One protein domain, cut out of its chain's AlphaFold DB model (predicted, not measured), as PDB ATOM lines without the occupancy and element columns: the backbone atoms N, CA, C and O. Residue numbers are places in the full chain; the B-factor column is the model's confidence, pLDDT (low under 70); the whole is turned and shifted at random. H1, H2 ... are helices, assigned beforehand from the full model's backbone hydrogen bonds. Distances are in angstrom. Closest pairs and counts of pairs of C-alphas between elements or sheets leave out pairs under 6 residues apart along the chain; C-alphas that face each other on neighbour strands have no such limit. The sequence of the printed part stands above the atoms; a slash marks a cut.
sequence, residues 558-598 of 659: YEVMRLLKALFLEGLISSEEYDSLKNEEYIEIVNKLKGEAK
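This is residues 558 to 598 of the 659 residues of the protein "Glutamate synthase alpha subunit domain protein" of Sulfolobus islandicus (strain M.16.4 / Kamchatka #3) (UniProt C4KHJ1). What is the shape of this model? It is a small rounded cluster of four helices: H1 and H2 fold back on each other as a helical hairpin, and the two short helices H3 and H4 follow one another along one side of that hairpin, H3 near H2 and H4 near H1. How is it made up and how large is it? The printed part has 41 residues, with helices in the order H1, H2, H3, H4 and no named strand, and its class is all helix. It is compact, with a radius of gyration of the C-alphas of 8.9 A and spans of 21 by 20 by 17 A.

Where does the printed part begin? H1 covers residues 558 to 569, begins with C-alpha 558 at (47.316, -13.831, -52.807), and is the longest helix, 16.4 A from first to last C-alpha. What comes next? H2 covers residues 575 to 581 and H3 covers residues 586 to 592, each 9.9 A long. C-alpha 575 is at (39.732, -19.958, -37.327). Where does the last helix lie? H4 covers residues 595 to 598, is 5.7 A long, and ends with C-alpha 598 at (39.860, -3.798, -40.247).

How do H1 and H2 stand? They touch, with residues 564 to 568 of H1 alone, and the closest C-alphas are those of Leu 564 and Tyr 578, 6.5 A apart. This helical hairpin has a shallow tilt of 22 degrees, and its helices run opposite ways. Where is H3? It is close but not clearly touching H1, at a shallow tilt of 27 degrees and running the same way, with the closest C-alphas, those of Val 560 and Tyr 586, 6.9 A apart. To H2 it is also close but not clearly touching, at a steep tilt of 49 degrees and running opposite ways, with the closest C-alphas, those of Leu 581 and Ile 589, 6.0 A apart. Where is H4? It is close but not clearly touching H1, where the closest C-alphas, those of Leu 567 and Ala 597, are 6.5 A apart, and likewise H3, where those of Val 590 and Lys 598 are 5.9 A apart. H2 and H4 are apart. What do the backbones show? In H1, H2 and H3 every O i to N i+4 pair is within hydrogen-bond range, while H4 is too short for such a pair.

How far does it reach? The two C-alphas farthest apart are those of Tyr 558 and Gly 595, at 22.6 A. Is the printed part continuous? It has no cut, and the links H1 to H2, H2 to H3 and H3 to H4 are tight. How sure is the model? The mean pLDDT of the printed part is 94.2, and no printed residue is under 70.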
ATOM      1  N   TYR A 558      46.210 -13.292 -53.607       88.19
ATOM      2  CA  TYR A 558      47.316 -13.831 -52.807       88.19
ATOM      3  C   TYR A 558      47.754 -12.872 -51.684       88.19
ATOM      4  O   TYR A 558      48.194 -13.340 -50.636       88.19
ATOM      5  N   GLU A 559      47.623 -11.553 -51.867       91.69
ATOM      6  CA  GLU A 559      47.920 -10.559 -50.825       91.69
ATOM      7  C   GLU A 559      46.835 -10.557 -49.758       91.69
ATOM      8  O   GLU A 559      47.148 -10.589 -48.570       91.69
ATOM      9  N   VAL A 560      45.568 -10.638 -50.175       92.81
ATOM     10  CA  VAL A 560      44.427 -10.795 -49.263       92.81
ATOM     11  C   VAL A 560      44.580 -12.059 -48.416       92.81
ATOM     12  O   VAL A 560      44.433 -12.012 -47.199       92.81
ATOM     13  N   MET A 561      44.957 -13.185 -49.029       94.12
ATOM     14  CA  MET A 561      45.198 -14.436 -48.304       94.12
ATOM     15  C   MET A 561      46.359 -14.328 -47.307       94.12
ATOM     16  O   MET A 561      46.280 -14.899 -46.219       94.12
ATOM     17  N   ARG A 562      47.435 -13.608 -47.656       95.38
ATOM     18  CA  ARG A 562      48.555 -13.349 -46.737       95.38
ATOM     19  C   ARG A 562      48.121 -12.486 -45.557       95.38
ATOM     20  O   ARG A 562      48.472 -12.829 -44.433       95.38
ATOM     21  N   LEU A 563      47.330 -11.439 -45.802       95.44
ATOM     22  CA  LEU A 563      46.755 -10.610 -44.743       95.44
ATOM     23  C   LEU A 563      45.882 -11.453 -43.810       95.44
ATOM     24  O   LEU A 563      46.128 -11.465 -42.613       95.44
ATOM     25  N   LEU A 564      44.908 -12.196 -44.345       96.62
ATOM     26  CA  LEU A 564      44.022 -13.034 -43.531       96.62
ATOM     27  C   LEU A 564      44.810 -14.047 -42.693       96.62
ATOM     28  O   LEU A 564      44.504 -14.252 -41.523       96.62
ATOM     29  N   LYS A 565      45.856 -14.654 -43.269       96.75
ATOM     30  CA  LYS A 565      46.723 -15.581 -42.535       96.75
ATOM     31  C   LYS A 565      47.481 -14.875 -41.409       96.75
ATOM     32  O   LYS A 565      47.590 -15.442 -40.330       96.75
ATOM     33  N   ALA A 566      47.993 -13.668 -41.646       96.88
ATOM     34  CA  ALA A 566      48.660 -12.877 -40.616       96.88
ATOM     35  C   ALA A 566      47.691 -12.499 -39.484       96.88
ATOM     36  O   ALA A 566      47.997 -12.743 -38.326       96.88
ATOM     37  N   LEU A 567      46.490 -12.010 -39.816       96.81
ATOM     38  CA  LEU A 567      45.452 -11.680 -38.832       96.81
ATOM     39  C   LEU A 567      45.070 -12.885 -37.961       96.81
ATOM     40  O   LEU A 567      44.880 -12.736 -36.759       96.81
ATOM     41  N   PHE A 568      44.976 -14.076 -38.560       96.88
ATOM     42  CA  PHE A 568      44.705 -15.314 -37.830       96.88
ATOM     43  C   PHE A 568      45.855 -15.696 -36.885       96.88
ATOM     44  O   PHE A 568      45.610 -16.048 -35.734       96.88
ATOM     45  N   LEU A 569      47.109 -15.603 -37.345       96.94
ATOM     46  CA  LEU A 569      48.286 -15.925 -36.527       96.94
ATOM     47  C   LEU A 569      48.466 -14.972 -35.337       96.94
ATOM     48  O   LEU A 569      48.891 -15.417 -34.276       96.94
ATOM     49  N   GLU A 570      48.098 -13.701 -35.498       96.44
ATOM     50  CA  GLU A 570      48.104 -12.695 -34.425       96.44
ATOM     51  C   GLU A 570      46.868 -12.786 -33.503       96.44
ATOM     52  O   GLU A 570      46.738 -12.014 -32.558       96.44
ATOM     53  N   GLY A 571      45.934 -13.709 -33.764       96.00
ATOM     54  CA  GLY A 571      44.721 -13.886 -32.958       96.00
ATOM     55  C   GLY A 571      43.672 -12.779 -33.121       96.00
ATOM     56  O   GLY A 571      42.750 -12.688 -32.313       96.00
ATOM     57  N   LEU A 572      43.784 -11.947 -34.163       96.44
ATOM     58  CA  LEU A 572      42.845 -10.856 -34.454       96.44
ATOM     59  C   LEU A 572      41.557 -11.333 -35.137       96.44
ATOM     60  O   LEU A 572      40.560 -10.614 -35.141       96.44
ATOM     61  N   ILE A 573      41.585 -12.530 -35.728       96.44
ATOM     62  CA  ILE A 573      40.411 -13.243 -36.242       96.44
ATOM     63  C   ILE A 573      40.476 -14.712 -35.817       96.44
ATOM     64  O   ILE A 573      41.555 -15.298 -35.710       96.44
ATOM     65  N   SER A 574      39.315 -15.321 -35.600       96.12
ATOM     66  CA  SER A 574      39.180 -16.746 -35.283       96.12
ATOM     67  C   SER A 574      39.447 -17.653 -36.496       96.12
ATOM     68  O   SER A 574      39.454 -17.212 -37.648       96.12
ATOM     69  N   SER A 575      39.627 -18.958 -36.249       95.69
ATOM     70  CA  SER A 575      39.732 -19.958 -37.327       95.69
ATOM     71  C   SER A 575      38.462 -20.009 -38.185       95.69
ATOM     72  O   SER A 575      38.544 -20.151 -39.401       95.69
ATOM     73  N   GLU A 576      37.293 -19.859 -37.558       94.88
ATOM     74  CA  GLU A 576      35.986 -19.845 -38.227       94.88
ATOM     75  C   GLU A 576      35.848 -18.621 -39.141       94.88
ATOM     76  O   GLU A 576      35.453 -18.742 -40.304       94.88
ATOM     77  N   GLU A 577      36.250 -17.443 -38.653       94.19
ATOM     78  CA  GLU A 577      36.301 -16.228 -39.465       94.19
ATOM     79  C   GLU A 577      37.274 -16.389 -40.634       94.19
ATOM     80  O   GLU A 577      36.886 -16.135 -41.772       94.19
ATOM     81  N   TYR A 578      38.496 -16.875 -40.399       95.06
ATOM     82  CA  TYR A 578      39.475 -17.125 -41.461       95.06
ATOM     83  C   TYR A 578      38.915 -18.032 -42.568       95.06
ATOM     84  O   TYR A 578      38.997 -17.698 -43.755       95.06
ATOM     85  N   ASP A 579      38.299 -19.154 -42.187       94.19
ATOM     86  CA  ASP A 579      37.721 -20.107 -43.132       94.19
ATOM     87  C   ASP A 579      36.528 -19.540 -43.905       94.19
ATOM     88  O   ASP A 579      36.368 -19.857 -45.087       94.19
ATOM     89  N   SER A 580      35.729 -18.674 -43.277       94.31
ATOM     90  CA  SER A 580      34.619 -17.987 -43.942       94.31
ATOM     91  C   SER A 580      35.089 -16.888 -44.904       94.31
ATOM     92  O   SER A 580      34.501 -16.705 -45.968       94.31
ATOM     93  N   LEU A 581      36.172 -16.176 -44.571       94.62
ATOM     94  CA  LEU A 581      36.646 -15.003 -45.309       94.62
ATOM     95  C   LEU A 581      37.548 -15.357 -46.496       94.62
ATOM     96  O   LEU A 581      37.582 -14.619 -47.474       94.62
ATOM     97  N   LYS A 582      38.269 -16.486 -46.458       92.12
ATOM     98  CA  LYS A 582      39.283 -16.848 -47.478       92.12
ATOM     99  C   LYS A 582      38.757 -16.977 -48.916       92.12
ATOM    100  O   LYS A 582      39.556 -17.011 -49.857       92.12
ATOM    101  N   ASN A 583      37.440 -17.104 -49.083       90.00
ATOM    102  CA  ASN A 583      36.781 -17.243 -50.381       90.00
ATOM    103  C   ASN A 583      36.016 -15.999 -50.833       90.00
ATOM    104  O   ASN A 583      35.561 -15.974 -51.974       90.00
ATOM    105  N   GLU A 584      35.912 -14.995 -49.972       92.12
ATOM    106  CA  GLU A 584      35.179 -13.763 -50.229       92.12
ATOM    107  C   GLU A 584      36.039 -12.748 -50.993       92.12
ATOM    108  O   GLU A 584      37.273 -12.802 -50.988       92.12
ATOM    109  N   GLU A 585      35.381 -11.792 -51.645       91.88
ATOM    110  CA  GLU A 585      36.056 -10.639 -52.241       91.88
ATOM    111  C   GLU A 585      36.548  -9.677 -51.149       91.88
ATOM    112  O   GLU A 585      35.952  -9.569 -50.076       91.88
ATOM    113  N   TYR A 586      37.624  -8.930 -51.418       92.88
ATOM    114  CA  TYR A 586      38.221  -8.017 -50.433       92.88
ATOM    115  C   TYR A 586      37.206  -7.018 -49.864       92.88
ATOM    116  O   TYR A 586      37.179  -6.779 -48.657       92.88
ATOM    117  N   ILE A 587      36.335  -6.478 -50.718       92.25
ATOM    118  CA  ILE A 587      35.291  -5.539 -50.299       92.25
ATOM    119  C   ILE A 587      34.352  -6.138 -49.236       92.25
ATOM    120  O   ILE A 587      33.998  -5.446 -48.281       92.25
ATOM    121  N   GLU A 588      34.028  -7.432 -49.342       93.44
ATOM    122  CA  GLU A 588      33.230  -8.168 -48.353       93.44
ATOM    123  C   GLU A 588      34.025  -8.444 -47.083       93.44
ATOM    124  O   GLU A 588      33.515  -8.292 -45.970       93.44
ATOM    125  N   ILE A 589      35.299  -8.807 -47.241       93.94
ATOM    126  CA  ILE A 589      36.197  -9.076 -46.121       93.94
ATOM    127  C   ILE A 589      36.287  -7.849 -45.216       93.94
ATOM    128  O   ILE A 589      36.016  -7.947 -44.022       93.94
ATOM    129  N   VAL A 590      36.588  -6.670 -45.765       92.12
ATOM    130  CA  VAL A 590      36.724  -5.444 -44.956       92.12
ATOM    131  C   VAL A 590      35.402  -5.021 -44.309       92.12
ATOM    132  O   VAL A 590      35.405  -4.411 -43.237       92.12
ATOM    133  N   ASN A 591      34.264  -5.347 -44.925       90.56
ATOM    134  CA  ASN A 591      32.952  -5.092 -44.328       90.56
ATOM    135  C   ASN A 591      32.705  -5.965 -43.089       90.56
ATOM    136  O   ASN A 591      32.094  -5.490 -42.132       90.56
ATOM    137  N   LYS A 592      33.206  -7.206 -43.093       93.62
ATOM    138  CA  LYS A 592      33.058  -8.175 -41.997       93.62
ATOM    139  C   LYS A 592      34.114  -8.015 -40.895       93.62
ATOM    140  O   LYS A 592      33.794  -8.253 -39.732       93.62
ATOM    141  N   LEU A 593      35.337  -7.591 -41.235       94.12
ATOM    142  CA  LEU A 593      36.405  -7.330 -40.261       94.12
ATOM    143  C   LEU A 593      36.013  -6.218 -39.272       94.12
ATOM    144  O   LEU A 593      35.305  -5.267 -39.613       94.12
ATOM    145  N   LYS A 594      36.516  -6.321 -38.038       93.31
ATOM    146  CA  LYS A 594      36.265  -5.379 -36.933       93.31
ATOM    147  C   LYS A 594      37.579  -4.994 -36.244       93.31
ATOM    148  O   LYS A 594      38.574  -5.699 -36.385       93.31
ATOM    149  N   GLY A 595      37.569  -3.882 -35.505       94.06
ATOM    150  CA  GLY A 595      38.718  -3.418 -34.717       94.06
ATOM    151  C   GLY A 595      40.008  -3.275 -35.534       94.06
ATOM    152  O   GLY A 595      39.969  -2.897 -36.707       94.06
ATOM    153  N   GLU A 596      41.137  -3.633 -34.919       94.25
ATOM    154  CA  GLU A 596      42.484  -3.523 -35.501       94.25
ATOM    155  C   GLU A 596      42.633  -4.289 -36.824       94.25
ATOM    156  O   GLU A 596      43.276  -3.808 -37.755       94.25
ATOM    157  N   ALA A 597      41.971  -5.445 -36.964       94.31
ATOM    158  CA  ALA A 597      42.019  -6.232 -38.195       94.31
ATOM    159  C   ALA A 597      41.504  -5.438 -39.407       94.31
ATOM    160  O   ALA A 597      42.089  -5.482 -40.494       94.31
ATOM    161  N   LYS A 598      40.418  -4.676 -39.214       94.50
ATOM    162  CA  LYS A 598      39.860  -3.798 -40.247       94.50
ATOM    163  C   LYS A 598      40.795  -2.631 -40.546       94.50
ATOM    164  O   LYS A 598      40.984  -2.291 -41.714       94.50
TER     165      LYS A 598